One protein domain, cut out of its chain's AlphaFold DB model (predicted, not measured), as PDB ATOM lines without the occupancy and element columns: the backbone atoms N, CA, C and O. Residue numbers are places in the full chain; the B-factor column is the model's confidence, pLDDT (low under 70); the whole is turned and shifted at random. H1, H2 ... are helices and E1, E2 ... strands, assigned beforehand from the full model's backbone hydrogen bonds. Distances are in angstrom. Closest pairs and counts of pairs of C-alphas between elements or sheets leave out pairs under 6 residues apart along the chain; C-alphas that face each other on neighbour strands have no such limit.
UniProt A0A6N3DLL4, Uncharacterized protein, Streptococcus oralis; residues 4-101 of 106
ATOM      1  N   GLU A   4     120.236   8.894 199.987       81.94
ATOM      2  CA  GLU A   4     121.346   8.959 200.946       81.94
ATOM      3  C   GLU A   4     122.600   8.236 200.431       81.94
ATOM      4  O   GLU A   4     123.700   8.775 200.517       81.94
ATOM      5  N   PHE A   5     122.428   7.066 199.807       80.00
ATOM      6  CA  PHE A   5     123.531   6.320 199.200       80.00
ATOM      7  C   PHE A   5     124.127   7.059 197.991       80.00
ATOM      8  O   PHE A   5     125.344   7.119 197.842       80.00
ATOM      9  N   LYS A   6     123.289   7.680 197.149       82.06
ATOM     10  CA  LYS A   6     123.767   8.486 196.007       82.06
ATOM     11  C   LYS A   6     124.604   9.680 196.473       82.06
ATOM     12  O   LYS A   6     125.661   9.950 195.907       82.06
ATOM     13  N   ASP A   7     124.144  10.375 197.513       85.06
ATOM     14  CA  ASP A   7     124.857  11.513 198.099       85.06
ATOM     15  C   ASP A   7     126.185  11.091 198.739       85.06
ATOM     16  O   ASP A   7     127.157  11.847 198.696       85.06
ATOM     17  N   GLU A   8     126.241   9.900 199.332       84.81
ATOM     18  CA  GLU A   8     127.464   9.337 199.903       84.81
ATOM     19  C   GLU A   8     128.493   8.997 198.817       84.81
ATOM     20  O   GLU A   8     129.621   9.482 198.885       84.81
ATOM     21  N   ILE A   9     128.087   8.288 197.758       83.75
ATOM     22  CA  ILE A   9     128.935   7.993 196.589       83.75
ATOM     23  C   ILE A   9     129.475   9.283 195.963       83.75
ATOM     24  O   ILE A   9     130.668   9.406 195.686       83.75
ATOM     25  N   LYS A  10     128.609  10.285 195.784       84.81
ATOM     26  CA  LYS A  10     129.008  11.574 195.219       84.81
ATOM     27  C   LYS A  10     130.029  12.296 196.095       84.81
ATOM     28  O   LYS A  10     130.996  12.832 195.567       84.81
ATOM     29  N   LYS A  11     129.844  12.293 197.421       85.31
ATOM     30  CA  LYS A  11     130.813  12.874 198.365       85.31
ATOM     31  C   LYS A  11     132.158  12.160 198.325       85.31
ATOM     32  O   LYS A  11     133.169  12.841 198.423       85.31
ATOM     33  N   LEU A  12     132.164  10.833 198.194       84.75
ATOM     34  CA  LEU A  12     133.394  10.050 198.085       84.75
ATOM     35  C   LEU A  12     134.164  10.427 196.814       84.75
ATOM     36  O   LEU A  12     135.328  10.789 196.909       84.75
ATOM     37  N   ILE A  13     133.495  10.464 195.657       85.62
ATOM     38  CA  ILE A  13     134.124  10.871 194.388       85.62
ATOM     39  C   ILE A  13     134.603  12.328 194.448       85.62
ATOM     40  O   ILE A  13     135.693  12.644 193.987       85.62
ATOM     41  N   ASP A  14     133.804  13.241 195.009       85.62
ATOM     42  CA  ASP A  14     134.160  14.663 195.079       85.62
ATOM     43  C   ASP A  14     135.289  14.975 196.074       85.62
ATOM     44  O   ASP A  14     135.896  16.043 195.961       85.62
ATOM     45  N   ALA A  15     135.544  14.085 197.039       87.12
ATOM     46  CA  ALA A  15     136.628  14.209 198.010       87.12
ATOM     47  C   ALA A  15     137.993  13.768 197.456       87.12
ATOM     48  O   ALA A  15     139.014  14.139 198.035       87.12
ATOM     49  N   GLU A  16     138.009  13.016 196.356       87.12
ATOM     50  CA  GLU A  16     139.229  12.574 195.684       87.12
ATOM     51  C   GLU A  16     139.743  13.643 194.707       87.12
ATOM     52  O   GLU A  16     138.979  14.265 193.959       87.12
ATOM     53  N   ASP A  17     141.065  13.846 194.689       85.75
ATOM     54  CA  ASP A  17     141.718  14.732 193.716       85.75
ATOM     55  C   ASP A  17     141.620  14.151 192.290       85.75
ATOM     56  O   ASP A  17     141.447  14.896 191.320       85.75
ATOM     57  N   ASP A  18     141.681  12.819 192.170       90.56
ATOM     58  CA  ASP A  18     141.451  12.073 190.932       90.56
ATOM     59  C   ASP A  18     140.032  11.494 190.892       90.56
ATOM     60  O   ASP A  18     139.765  10.341 191.237       90.56
ATOM     61  N   LYS A  19     139.097  12.333 190.456       87.06
ATOM     62  CA  LYS A  19     137.681  11.965 190.360       87.06
ATOM     63  C   LYS A  19     137.407  10.888 189.317       87.06
ATOM     64  O   LYS A  19     136.432  10.158 189.463       87.06
ATOM     65  N   GLU A  20     138.206  10.831 188.253       87.19
ATOM     66  CA  GLU A  20     138.023   9.827 187.204       87.19
ATOM     67  C   GLU A  20     138.512   8.466 187.705       87.19
ATOM     68  O   GLU A  20     137.746   7.508 187.644       87.19
ATOM     69  N   GLY A  21     139.679   8.401 188.356       87.69
ATOM     70  CA  GLY A  21     140.140   7.172 189.012       87.69
ATOM     71  C   GLY A  21     139.187   6.675 190.110       87.69
ATOM     72  O   GLY A  21     138.940   5.476 190.230       87.69
ATOM     73  N   ALA A  22     138.571   7.583 190.875       87.94
ATOM     74  CA  ALA A  22     137.565   7.219 191.877       87.94
ATOM     75  C   ALA A  22     136.285   6.625 191.258       87.94
ATOM     76  O   ALA A  22     135.678   5.721 191.836       87.94
ATOM     77  N   LYS A  23     135.868   7.116 190.082       88.69
ATOM     78  CA  LYS A  23     134.749   6.529 189.329       88.69
ATOM     79  C   LYS A  23     135.112   5.163 188.763       88.69
ATOM     80  O   LYS A  23     134.299   4.255 188.879       88.69
ATOM     81  N   GLU A  24     136.305   5.015 188.188       89.19
ATOM     82  CA  GLU A  24     136.783   3.733 187.657       89.19
ATOM     83  C   GLU A  24     136.800   2.665 188.756       89.19
ATOM     84  O   GLU A  24     136.183   1.619 188.590       89.19
ATOM     85  N   ALA A  25     137.362   2.970 189.930       88.62
ATOM     86  CA  ALA A  25     137.374   2.043 191.064       88.62
ATOM     87  C   ALA A  25     135.960   1.662 191.545       88.62
ATOM     88  O   ALA A  25     135.715   0.528 191.961       88.62
ATOM     89  N   LEU A  26     135.014   2.604 191.493       89.81
ATOM     90  CA  LEU A  26     133.622   2.336 191.843       89.81
ATOM     91  C   LEU A  26     132.947   1.411 190.818       89.81
ATOM     92  O   LEU A  26     132.186   0.523 191.205       89.81
ATOM     93  N   ILE A  27     133.212   1.626 189.529       90.62
ATOM     94  CA  ILE A  27     132.707   0.783 188.443       90.62
ATOM     95  C   ILE A  27     133.295  -0.626 188.558       90.62
ATOM     96  O   ILE A  27     132.531  -1.584 188.559       90.62
ATOM     97  N   GLU A  28     134.610  -0.756 188.746       89.00
ATOM     98  CA  GLU A  28     135.281  -2.050 188.932       89.00
ATOM     99  C   GLU A  28     134.699  -2.828 190.119       89.00
ATOM    100  O   GLU A  28     134.428  -4.023 190.009       89.00
ATOM    101  N   GLY A  29     134.447  -2.152 191.247       87.88
ATOM    102  CA  GLY A  29     133.818  -2.774 192.411       87.88
ATOM    103  C   GLY A  29     132.396  -3.268 192.130       87.88
ATOM    104  O   GLY A  29     132.052  -4.389 192.499       87.88
ATOM    105  N   TYR A  30     131.580  -2.457 191.449       86.69
ATOM    106  CA  TYR A  30     130.220  -2.833 191.055       86.69
ATOM    107  C   TYR A  30     130.208  -4.024 190.089       86.69
ATOM    108  O   TYR A  30     129.425  -4.959 190.264       86.69
ATOM    109  N   GLU A  31     131.078  -4.000 189.081       86.12
ATOM    110  CA  GLU A  31     131.170  -5.065 188.090       86.12
ATOM    111  C   GLU A  31     131.657  -6.373 188.710       86.12
ATOM    112  O   GLU A  31     131.047  -7.406 188.446       86.12
ATOM    113  N   GLY A  32     132.673  -6.322 189.576       84.81
ATOM    114  CA  GLY A  32     133.193  -7.498 190.274       84.81
ATOM    115  C   GLY A  32     132.196  -8.116 191.259       84.81
ATOM    116  O   GLY A  32     132.090  -9.336 191.344       84.81
ATOM    117  N   GLU A  33     131.414  -7.307 191.988       82.31
ATOM    118  CA  GLU A  33     130.347  -7.835 192.858       82.31
ATOM    119  C   GLU A  33     129.221  -8.512 192.062       82.31
ATOM    120  O   GLU A  33     128.627  -9.479 192.540       82.31
ATOM    121  N   GLY A  34     128.926  -8.003 190.864       72.38
ATOM    122  CA  GLY A  34     127.922  -8.563 189.959       72.38
ATOM    123  C   GLY A  34     128.446  -9.647 189.014       72.38
ATOM    124  O   GLY A  34     127.669 -10.134 188.200       72.38
ATOM    125  N   GLY A  35     129.741  -9.987 189.057       79.19
ATOM    126  CA  GLY A  35     130.380 -10.899 188.095       79.19
ATOM    127  C   GLY A  35     130.286 -10.433 186.634       79.19
ATOM    128  O   GLY A  35     130.346 -11.242 185.708       79.19
ATOM    129  N   ILE A  36     130.074  -9.131 186.413       83.56
ATOM    130  CA  ILE A  36     129.943  -8.519 185.085       83.56
ATOM    131  C   ILE A  36     131.332  -8.360 184.446       83.56
ATOM    132  O   ILE A  36     131.470  -8.447 183.227       83.56
ATOM    133  N   ASP A  37     132.371  -8.155 185.254       84.25
ATOM    134  CA  ASP A  37     133.760  -8.062 184.806       84.25
ATOM    135  C   ASP A  37     134.231  -9.345 184.102       84.25
ATOM    136  O   ASP A  37     134.848  -9.258 183.038       84.25
ATOM    137  N   GLU A  38     133.838 -10.518 184.614       84.06
ATOM    138  CA  GLU A  38     134.116 -11.835 184.015       84.06
ATOM    139  C   GLU A  38     133.538 -11.979 182.597       84.06
ATOM    140  O   GLU A  38     133.998 -12.795 181.798       84.06
ATOM    141  N   LEU A  39     132.529 -11.178 182.238       83.12
ATOM    142  CA  LEU A  39     131.909 -11.249 180.918       83.12
ATOM    143  C   LEU A  39     132.824 -10.738 179.804       83.12
ATOM    144  O   LEU A  39     132.638 -11.099 178.642       83.12
ATOM    145  N   ARG A  40     133.818  -9.913 180.148       84.44
ATOM    146  CA  ARG A  40     134.802  -9.390 179.193       84.44
ATOM    147  C   ARG A  40     135.779 -10.453 178.700       84.44
ATOM    148  O   ARG A  40     136.430 -10.236 177.681       84.44
ATOM    149  N   ASP A  41     135.869 -11.585 179.394       86.56
ATOM    150  CA  ASP A  41     136.746 -12.688 179.005       86.56
ATOM    151  C   ASP A  41     136.189 -13.498 177.824       86.56
ATOM    152  O   ASP A  41     136.928 -14.252 177.184       86.56
ATOM    153  N   TYR A  42     134.901 -13.340 177.499       84.62
ATOM    154  CA  TYR A  42     134.277 -14.029 176.373       84.62
ATOM    155  C   TYR A  42     134.413 -13.221 175.083       84.62
ATOM    156  O   TYR A  42     133.999 -12.061 174.997       84.62
ATOM    157  N   ASP A  43     134.934 -13.865 174.036       88.00
ATOM    158  CA  ASP A  43     134.970 -13.259 172.705       88.00
ATOM    159  C   ASP A  43     133.546 -12.930 172.226       88.00
ATOM    160  O   ASP A  43     132.591 -13.663 172.485       88.00
ATOM    161  N   GLY A  44     133.396 -11.801 171.541       87.69
ATOM    162  CA  GLY A  44     132.094 -11.308 171.093       87.69
ATOM    163  C   GLY A  44     131.223 -10.646 172.167       87.69
ATOM    164  O   GLY A  44     130.119 -10.233 171.824       87.69
ATOM    165  N   ILE A  45     131.680 -10.496 173.417       87.81
ATOM    166  CA  ILE A  45     130.987  -9.689 174.435       87.81
ATOM    167  C   ILE A  45     131.729  -8.374 174.670       87.81
ATOM    168  O   ILE A  45     132.951  -8.329 174.776       87.81
ATOM    169  N   THR A  46     130.982  -7.273 174.751       91.19
ATOM    170  CA  THR A  46     131.499  -5.970 175.188       91.19
ATOM    171  C   THR A  46     130.667  -5.464 176.356       91.19
ATOM    172  O   THR A  46     129.443  -5.410 176.271       91.19
ATOM    173  N   VAL A  47     131.341  -5.091 177.446       89.44
ATOM    174  CA  VAL A  47     130.723  -4.503 178.640       89.44
ATOM    175  C   VAL A  47     131.210  -3.074 178.797       89.44
ATOM    176  O   VAL A  47     132.407  -2.843 179.001       89.44
ATOM    177  N   THR A  48     130.268  -2.138 178.774       91.56
ATOM    178  CA  THR A  48     130.510  -0.732 179.097       91.56
ATOM    179  C   THR A  48     129.693  -0.369 180.322       91.56
ATOM    180  O   THR A  48     128.483  -0.572 180.323       91.56
ATOM    181  N   SER A  49     130.327   0.191 181.348       91.12
ATOM    182  CA  SER A  49     129.631   0.641 182.553       91.12
ATOM    183  C   SER A  49     129.930   2.099 182.842       91.12
ATOM    184  O   SER A  49     131.023   2.585 182.558       91.12
ATOM    185  N   ASP A  50     128.949   2.790 183.409       89.94
ATOM    186  CA  ASP A  50     129.069   4.191 183.786       89.94
ATOM    187  C   ASP A  50     128.308   4.495 185.081       89.94
ATOM    188  O   ASP A  50     127.255   3.918 185.384       89.94
ATOM    189  N   TRP A  51     128.835   5.467 185.826       86.88
ATOM    190  CA  TRP A  51     128.147   6.089 186.945       86.88
ATOM    191  C   TRP A  51     127.503   7.401 186.493       86.88
ATOM    192  O   TRP A  51     128.136   8.456 186.426       86.88
ATOM    193  N   THR A  52     126.188   7.362 186.291       84.94
ATOM    194  CA  THR A  52     125.402   8.516 185.808       84.94
ATOM    195  C   THR A  52     125.197   9.622 186.853       84.94
ATOM    196  O   THR A  52     124.578  10.649 186.568       84.94
ATOM    197  N   GLY A  53     125.656   9.420 188.093       81.44
ATOM    198  CA  GLY A  53     125.304  10.256 189.247       81.44
ATOM    199  C   GLY A  53     124.006   9.841 189.947       81.44
ATOM    200  O   GLY A  53     123.791  10.224 191.096       81.44
ATOM    201  N   GLU A  54     123.159   9.048 189.287       81.44
ATOM    202  CA  GLU A  54     121.898   8.545 189.847       81.44
ATOM    203  C   GLU A  54     121.880   7.024 190.009       81.44
ATOM    204  O   GLU A  54     121.263   6.505 190.946       81.44
ATOM    205  N   ALA A  55     122.534   6.321 189.088       83.31
ATOM    206  CA  ALA A  55     122.614   4.872 189.054       83.31
ATOM    207  C   ALA A  55     123.903   4.405 188.372       83.31
ATOM    208  O   ALA A  55     124.433   5.094 187.492       83.31
ATOM    209  N   MET A  56     124.338   3.204 188.753       86.56
ATOM    210  CA  MET A  56     125.224   2.400 187.921       86.56
ATOM    211  C   MET A  56     124.428   1.834 186.759       86.56
ATOM    212  O   MET A  56     123.341   1.283 186.959       86.56
ATOM    213  N   VAL A  57     124.964   2.005 185.559       89.44
ATOM    214  CA  VAL A  57     124.389   1.473 184.330       89.44
ATOM    215  C   VAL A  57     125.469   0.669 183.632       89.44
ATOM    216  O   VAL A  57     126.540   1.203 183.366       89.44
ATOM    217  N   SER A  58     125.161  -0.587 183.321       88.94
ATOM    218  CA  SER A  58     125.994  -1.444 182.483       88.94
ATOM    219  C   SER A  58     125.246  -1.777 181.203       88.94
ATOM    220  O   SER A  58     124.097  -2.223 181.229       88.94
ATOM    221  N   GLU A  59     125.913  -1.559 180.083       90.25
ATOM    222  CA  GLU A  59     125.501  -1.970 178.754       90.25
ATOM    223  C   GLU A  59     126.325  -3.190 178.345       90.25
ATOM    224  O   GLU A  59     127.558  -3.169 178.376       90.25
ATOM    225  N   ILE A  60     125.623  -4.265 177.992       87.56
ATOM    226  CA  ILE A  60     126.216  -5.531 177.567       87.56
ATOM    227  C   ILE A  60     125.807  -5.759 176.116       87.56
ATOM    228  O   ILE A  60     124.639  -6.024 175.821       87.56
ATOM    229  N   GLU A  61     126.779  -5.676 175.218       89.50
ATOM    230  CA  GLU A  61     126.615  -6.005 173.808       89.50
ATOM    231  C   GLU A  61     127.114  -7.427 173.544       89.50
ATOM    232  O   GLU A  61     128.191  -7.814 173.997       89.50
ATOM    233  N   ILE A  62     126.327  -8.208 172.800       85.56
ATOM    234  CA  ILE A  62     126.636  -9.601 172.461       85.56
ATOM    235  C   ILE A  62     126.605  -9.749 170.939       85.56
ATOM    236  O   ILE A  62     125.555  -9.577 170.318       85.56
ATOM    237  N   ASP A  63     127.747 -10.103 170.352       87.50
ATOM    238  CA  ASP A  63     127.896 -10.469 168.945       87.50
ATOM    239  C   ASP A  63     127.637 -11.979 168.771       87.50
ATOM    240  O   ASP A  63     128.514 -12.796 169.074       87.50
ATOM    241  N   PRO A  64     126.451 -12.382 168.272       81.31
ATOM    242  CA  PRO A  64     126.075 -13.790 168.169       81.31
ATOM    243  C   PRO A  64     126.933 -14.585 167.175       81.31
ATOM    244  O   PRO A  64     126.884 -15.814 167.207       81.31
ATOM    245  N   ASP A  65     127.690 -13.915 166.296       85.31
ATOM    246  CA  ASP A  65     128.545 -14.567 165.301       85.31
ATOM    247  C   ASP A  65     129.944 -14.897 165.849       85.31
ATOM    248  O   ASP A  65     130.642 -15.738 165.275       85.31
ATOM    249  N   LYS A  66     130.366 -14.243 166.940       87.94
ATOM    250  CA  LYS A  66     131.668 -14.483 167.592       87.94
ATOM    251  C   LYS A  66     131.555 -15.247 168.900       87.94
ATOM    252  O   LYS A  66     132.450 -16.012 169.242       87.94
ATOM    253  N   VAL A  67     130.467 -15.021 169.621       85.56
ATOM    254  CA  VAL A  67     130.308 -15.514 170.979       85.56
ATOM    255  C   VAL A  67     130.129 -17.036 171.025       85.56
ATOM    256  O   VAL A  67     129.271 -17.605 170.342       85.56
ATOM    257  N   ASP A  68     130.909 -17.713 171.872       84.94
ATOM    258  CA  ASP A  68     130.678 -19.126 172.178       84.94
ATOM    259  C   ASP A  68     129.673 -19.261 173.328       84.94
ATOM    260  O   ASP A  68     129.995 -19.245 174.518       84.94
ATOM    261  N   PHE A  69     128.403 -19.418 172.964       78.62
ATOM    262  CA  PHE A  69     127.320 -19.608 173.929       78.62
ATOM    263  C   PHE A  69     127.475 -20.864 174.802       78.62
ATOM    264  O   PHE A  69     126.827 -20.953 175.849       78.62
ATOM    265  N   ASP A  70     128.273 -21.855 174.388       80.69
ATOM    266  CA  ASP A  70     128.518 -23.039 175.206       80.69
ATOM    267  C   ASP A  70     129.542 -22.765 176.321       80.69
ATOM    268  O   ASP A  70     129.488 -23.468 177.336       80.69
ATOM    269  N   ASP A  71     130.372 -21.728 176.199       78.38
ATOM    270  CA  ASP A  71     131.284 -21.270 177.256       78.38
ATOM    271  C   ASP A  71     130.568 -20.371 178.279       78.38
ATOM    272  O   ASP A  71     130.812 -20.475 179.478       78.38
ATOM    273  N   ILE A  72     129.583 -19.574 177.847       74.12
ATOM    274  CA  ILE A  72     128.872 -18.615 178.723       74.12
ATOM    275  C   ILE A  72     127.714 -19.253 179.499       74.12
ATOM    276  O   ILE A  72     127.192 -18.676 180.452       74.12
ATOM    277  N   LYS A  73     127.293 -20.476 179.147       69.44
ATOM    278  CA  LYS A  73     126.140 -21.141 179.790       69.44
ATOM    279  C   LYS A  73     126.285 -21.346 181.307       69.44
ATOM    280  O   LYS A  73     125.288 -21.678 181.951       69.44
ATOM    281  N   SER A  74     127.505 -21.234 181.835       68.69
ATOM    282  CA  SER A  74     127.836 -21.318 183.262       68.69
ATOM    283  C   SER A  74     127.826 -19.979 183.999       68.69
ATOM    284  O   SER A  74     127.872 -20.012 185.225       68.69
ATOM    285  N   SER A  75     127.742 -18.839 183.301       70.56
ATOM    286  CA  SER A  75     127.535 -17.536 183.946       70.56
ATOM    287  C   SER A  75     126.168 -17.526 184.635       70.56
ATOM    288  O   SER A  75     125.161 -17.886 184.015       70.56
ATOM    289  N   GLU A  76     126.138 -17.147 185.914       66.94
ATOM    290  CA  GLU A  76     124.921 -17.152 186.736       66.94
ATOM    291  C   GLU A  76     123.855 -16.204 186.164       66.94
ATOM    292  O   GLU A  76     122.697 -16.602 186.014       66.94
ATOM    293  N   ASP A  77     124.267 -15.012 185.727       66.75
ATOM    294  CA  ASP A  77     123.359 -13.985 185.211       66.75
ATOM    295  C   ASP A  77     123.156 -14.053 183.691       66.75
ATOM    296  O   ASP A  77     122.028 -13.929 183.198       66.75
ATOM    297  N   LEU A  78     124.215 -14.303 182.911       69.44
ATOM    298  CA  LEU A  78     124.102 -14.323 181.448       69.44
ATOM    299  C   LEU A  78     123.746 -15.683 180.862       69.44
ATOM    300  O   LEU A  78     123.275 -15.731 179.721       69.44
ATOM    301  N   GLY A  79     123.913 -16.781 181.601       72.62
ATOM    302  CA  GLY A  79     123.652 -18.123 181.084       72.62
ATOM    303  C   GLY A  79     122.217 -18.285 180.570       72.62
ATOM    304  O   GLY A  79     121.997 -18.879 179.514       72.62
ATOM    305  N   GLU A  80     121.231 -17.709 181.262       75.94
ATOM    306  CA  GLU A  80     119.825 -17.745 180.837       75.94
ATOM    307  C   GLU A  80     119.547 -16.837 179.628       75.94
ATOM    308  O   GLU A  80     118.861 -17.256 178.690       75.94
ATOM    309  N   ILE A  81     120.117 -15.628 179.588       75.19
ATOM    310  CA  ILE A  81     119.971 -14.701 178.450       75.19
ATOM    311  C   ILE A  81     120.593 -15.301 177.184       75.19
ATOM    312  O   ILE A  81     119.948 -15.347 176.134       75.19
ATOM    313  N   CYS A  82     121.794 -15.863 177.297       74.38
ATOM    314  CA  CYS A  82     122.503 -16.537 176.214       74.38
ATOM    315  C   CYS A  82     121.735 -17.751 175.674       74.38
ATOM    316  O   CYS A  82     121.583 -17.908 174.458       74.38
ATOM    317  N   LYS A  83     121.162 -18.583 176.558       75.75
ATOM    318  CA  LYS A  83     120.275 -19.685 176.145       75.75
ATOM    319  C   LYS A  83     119.073 -19.170 175.358       75.75
ATOM    320  O   LYS A  83     118.710 -19.777 174.348       75.75
ATOM    321  N   MET A  84     118.455 -18.072 175.794       77.31
ATOM    322  CA  MET A  84     117.313 -17.479 175.095       77.31
ATOM    323  C   MET A  84     117.699 -16.954 173.707       77.31
ATOM    324  O   MET A  84     116.965 -17.221 172.757       77.31
ATOM    325  N   ILE A  85     118.856 -16.297 173.566       76.44
ATOM    326  CA  ILE A  85     119.383 -15.822 172.272       76.44
ATOM    327  C   ILE A  85     119.627 -16.998 171.310       76.44
ATOM    328  O   ILE A  85     119.199 -16.945 170.159       76.44
ATOM    329  N   LYS A  86     120.231 -18.100 171.781       75.88
ATOM    330  CA  LYS A  86     120.485 -19.306 170.962       75.88
ATOM    331  C   LYS A  86     119.203 -20.058 170.584       75.88
ATOM    332  O   LYS A  86     119.143 -20.701 169.537       75.88
ATOM    333  N   THR A  87     118.183 -20.017 171.440       77.62
ATOM    334  CA  THR A  87     116.950 -20.807 171.267       77.62
ATOM    335  C   THR A  87     115.897 -20.078 170.437       77.62
ATOM    336  O   THR A  87     115.139 -20.712 169.696       77.62
ATOM    337  N   TYR A  88     115.804 -18.754 170.560       80.00
ATOM    338  CA  TYR A  88     114.727 -17.979 169.962       80.00
ATOM    339  C   TYR A  88     115.205 -17.150 168.774       80.00
ATOM    340  O   TYR A  88     116.167 -16.400 168.855       80.00
ATOM    341  N   SER A  89     114.438 -17.191 167.678       84.69
ATOM    342  CA  SER A  89     114.524 -16.123 166.672       84.69
ATOM    343  C   SER A  89     114.248 -14.758 167.327       84.69
ATOM    344  O   SER A  89     113.470 -14.717 168.288       84.69
ATOM    345  N   PRO A  90     114.753 -13.636 166.779       84.50
ATOM    346  CA  PRO A  90     114.519 -12.304 167.347       84.50
ATOM    347  C   PRO A  90     113.037 -12.011 167.632       84.50
ATOM    348  O   PRO A  90     112.673 -11.521 168.698       84.50
ATOM    349  N   THR A  91     112.138 -12.409 166.726       88.81
ATOM    350  CA  THR A  91     110.688 -12.242 166.910       88.81
ATOM    351  C   THR A  91     110.128 -13.070 168.071       88.81
ATOM    352  O   THR A  91     109.218 -12.621 168.768       88.81
ATOM    353  N   LEU A  92     110.626 -14.294 168.272       88.56
ATOM    354  CA  LEU A  92     110.197 -15.148 169.385       88.56
ATOM    355  C   LEU A  92     110.766 -14.664 170.716       88.56
ATOM    356  O   LEU A  92     110.059 -14.726 171.717       88.56
ATOM    357  N   PHE A  93     111.993 -14.143 170.710       86.44
ATOM    358  CA  PHE A  93     112.614 -13.538 171.879       86.44
ATOM    359  C   PHE A  93     111.757 -12.376 172.394       86.44
ATOM    360  O   PHE A  93     111.326 -12.405 173.543       86.44
ATOM    361  N   ILE A  94     111.397 -11.430 171.517       87.56
ATOM    362  CA  ILE A  94     110.544 -10.282 171.873       87.56
ATOM    363  C   ILE A  94     109.209 -10.751 172.467       87.56
ATOM    364  O   ILE A  94     108.848 -10.339 173.566       87.56
ATOM    365  N   LYS A  95     108.515 -11.692 171.811       89.38
ATOM    366  CA  LYS A  95     107.245 -12.244 172.326       89.38
ATOM    367  C   LYS A  95     107.392 -12.926 173.688       89.38
ATOM    368  O   LYS A  95     106.475 -12.872 174.507       89.38
ATOM    369  N   ASN A  96     108.513 -13.608 173.925       87.38
ATOM    370  CA  ASN A  96     108.795 -14.237 175.211       87.38
ATOM    371  C   ASN A  96     109.011 -13.183 176.307       87.38
ATOM    372  O   ASN A  96     108.451 -13.315 177.393       87.38
ATOM    373  N   MET A  97     109.748 -12.112 176.007       87.56
ATOM    374  CA  MET A  97     109.948 -10.993 176.931       87.56
ATOM    375  C   MET A  97     108.623 -10.290 177.258       87.56
ATOM    376  O   MET A  97     108.309 -10.092 178.430       87.56
ATOM    377  N   GLU A  98     107.780 -10.017 176.259       91.00
ATOM    378  CA  GLU A  98     106.440  -9.447 176.473       91.00
ATOM    379  C   GLU A  98     105.573 -10.321 177.388       91.00
ATOM    380  O   GLU A  98     104.919  -9.827 178.310       91.00
ATOM    381  N   LYS A  99     105.598 -11.645 177.182       90.44
ATOM    382  CA  LYS A  99     104.873 -12.605 178.028       90.44
ATOM    383  C   LYS A  99     105.353 -12.577 179.483       90.44
ATOM    384  O   LYS A  99     104.542 -12.784 180.385       90.44
ATOM    385  N   ASN A 100     106.636 -12.305 179.708       87.62
ATOM    386  CA  ASN A 100     107.233 -12.171 181.037       87.62
ATOM    387  C   ASN A 100     107.041 -10.771 181.652       87.62
ATOM    388  O   ASN A 100     107.592 -10.486 182.711       87.62
ATOM    389  N   GLY A 101     106.231  -9.908 181.029       90.25
ATOM    390  CA  GLY A 101     105.856  -8.600 181.568       90.25
ATOM    391  C   GLY A 101     106.788  -7.455 181.174       90.25
ATOM    392  O   GLY A 101     106.562  -6.322 181.607       90.25
TER     393      GLY A 101
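What this domain is: This is residues 4 to 101 of the 106 residues of an uncharacterized protein of Streptococcus oralis (UniProt A0A6N3DLL4). A long two-stranded hairpin, E1 and E2, forms the middle of a loose, elongated model, and H2 packs over it with residues 23 to 31. H1 makes a corner with H2 at one end of the model, while H4, H5 and H6 trail away in a loose series at the other. The printed part has 98 residues, with named elements in the order H1 H2 H3 E1 E2 H4 H5 H6; the sheet E1 - E2 is antiparallel and the class is mostly helix. The radius of gyration of the C-alphas is 16.7 A, and the spans are 48 by 30 by 19 A.

Where its parts are: E1, residues 45 to 51, measures 20.3 A and E2, residues 56 to 62, 19.6 A. H2, residues 19 to 33, measures 21.3 A. H1, residues 4 to 15, measures 16.4 A from C-alpha 4 at (121.346, 8.959, 200.946). H3 is residues 37 to 41 and H4 residues 69 to 72. H5, residues 78 to 87, measures 14.0 A; H6, residues 90 to 99, measures 14.4 A and ends at C-alpha 99 at (104.873, -12.605, 178.028).

How they stand to each other: In the hairpin E1 and E2, N 48 and O 59 are within hydrogen-bond range at 2.9 A. The closest C-alphas of H2 and E1, Ile 27 and Ser 49, are 6.6 A apart. H1 and H2 touch only at the corner, at Ile 13 and Lys 19, C-alphas 5.5 A apart. H2 and H3 only just touch, with 3 pairs of C-alphas within 8 A, only at the corner; the closest are Glu 31 and Asp 37, 5.1 A. H4 touches H5, closest C-alphas Ile 72 and Gly 79, 5.8 A. H5 and H6 are close but not clearly touching, closest C-alphas Met 84 and Phe 93, 6.9 A. Every O i to N i+4 pair is within range in H1, H2, H5 and H6; H3 has 0 of 1, but 2 of 2 O i to N i+3 pairs, and H4 is too short for an O i to N i+4 pair.

The domain as a whole: The farthest C-alphas, Asp 17 and Leu 92, are 49.8 A apart. The printed part has no cut and no long link. Residues 73 to 74 and 76 to 78 have pLDDT under 70.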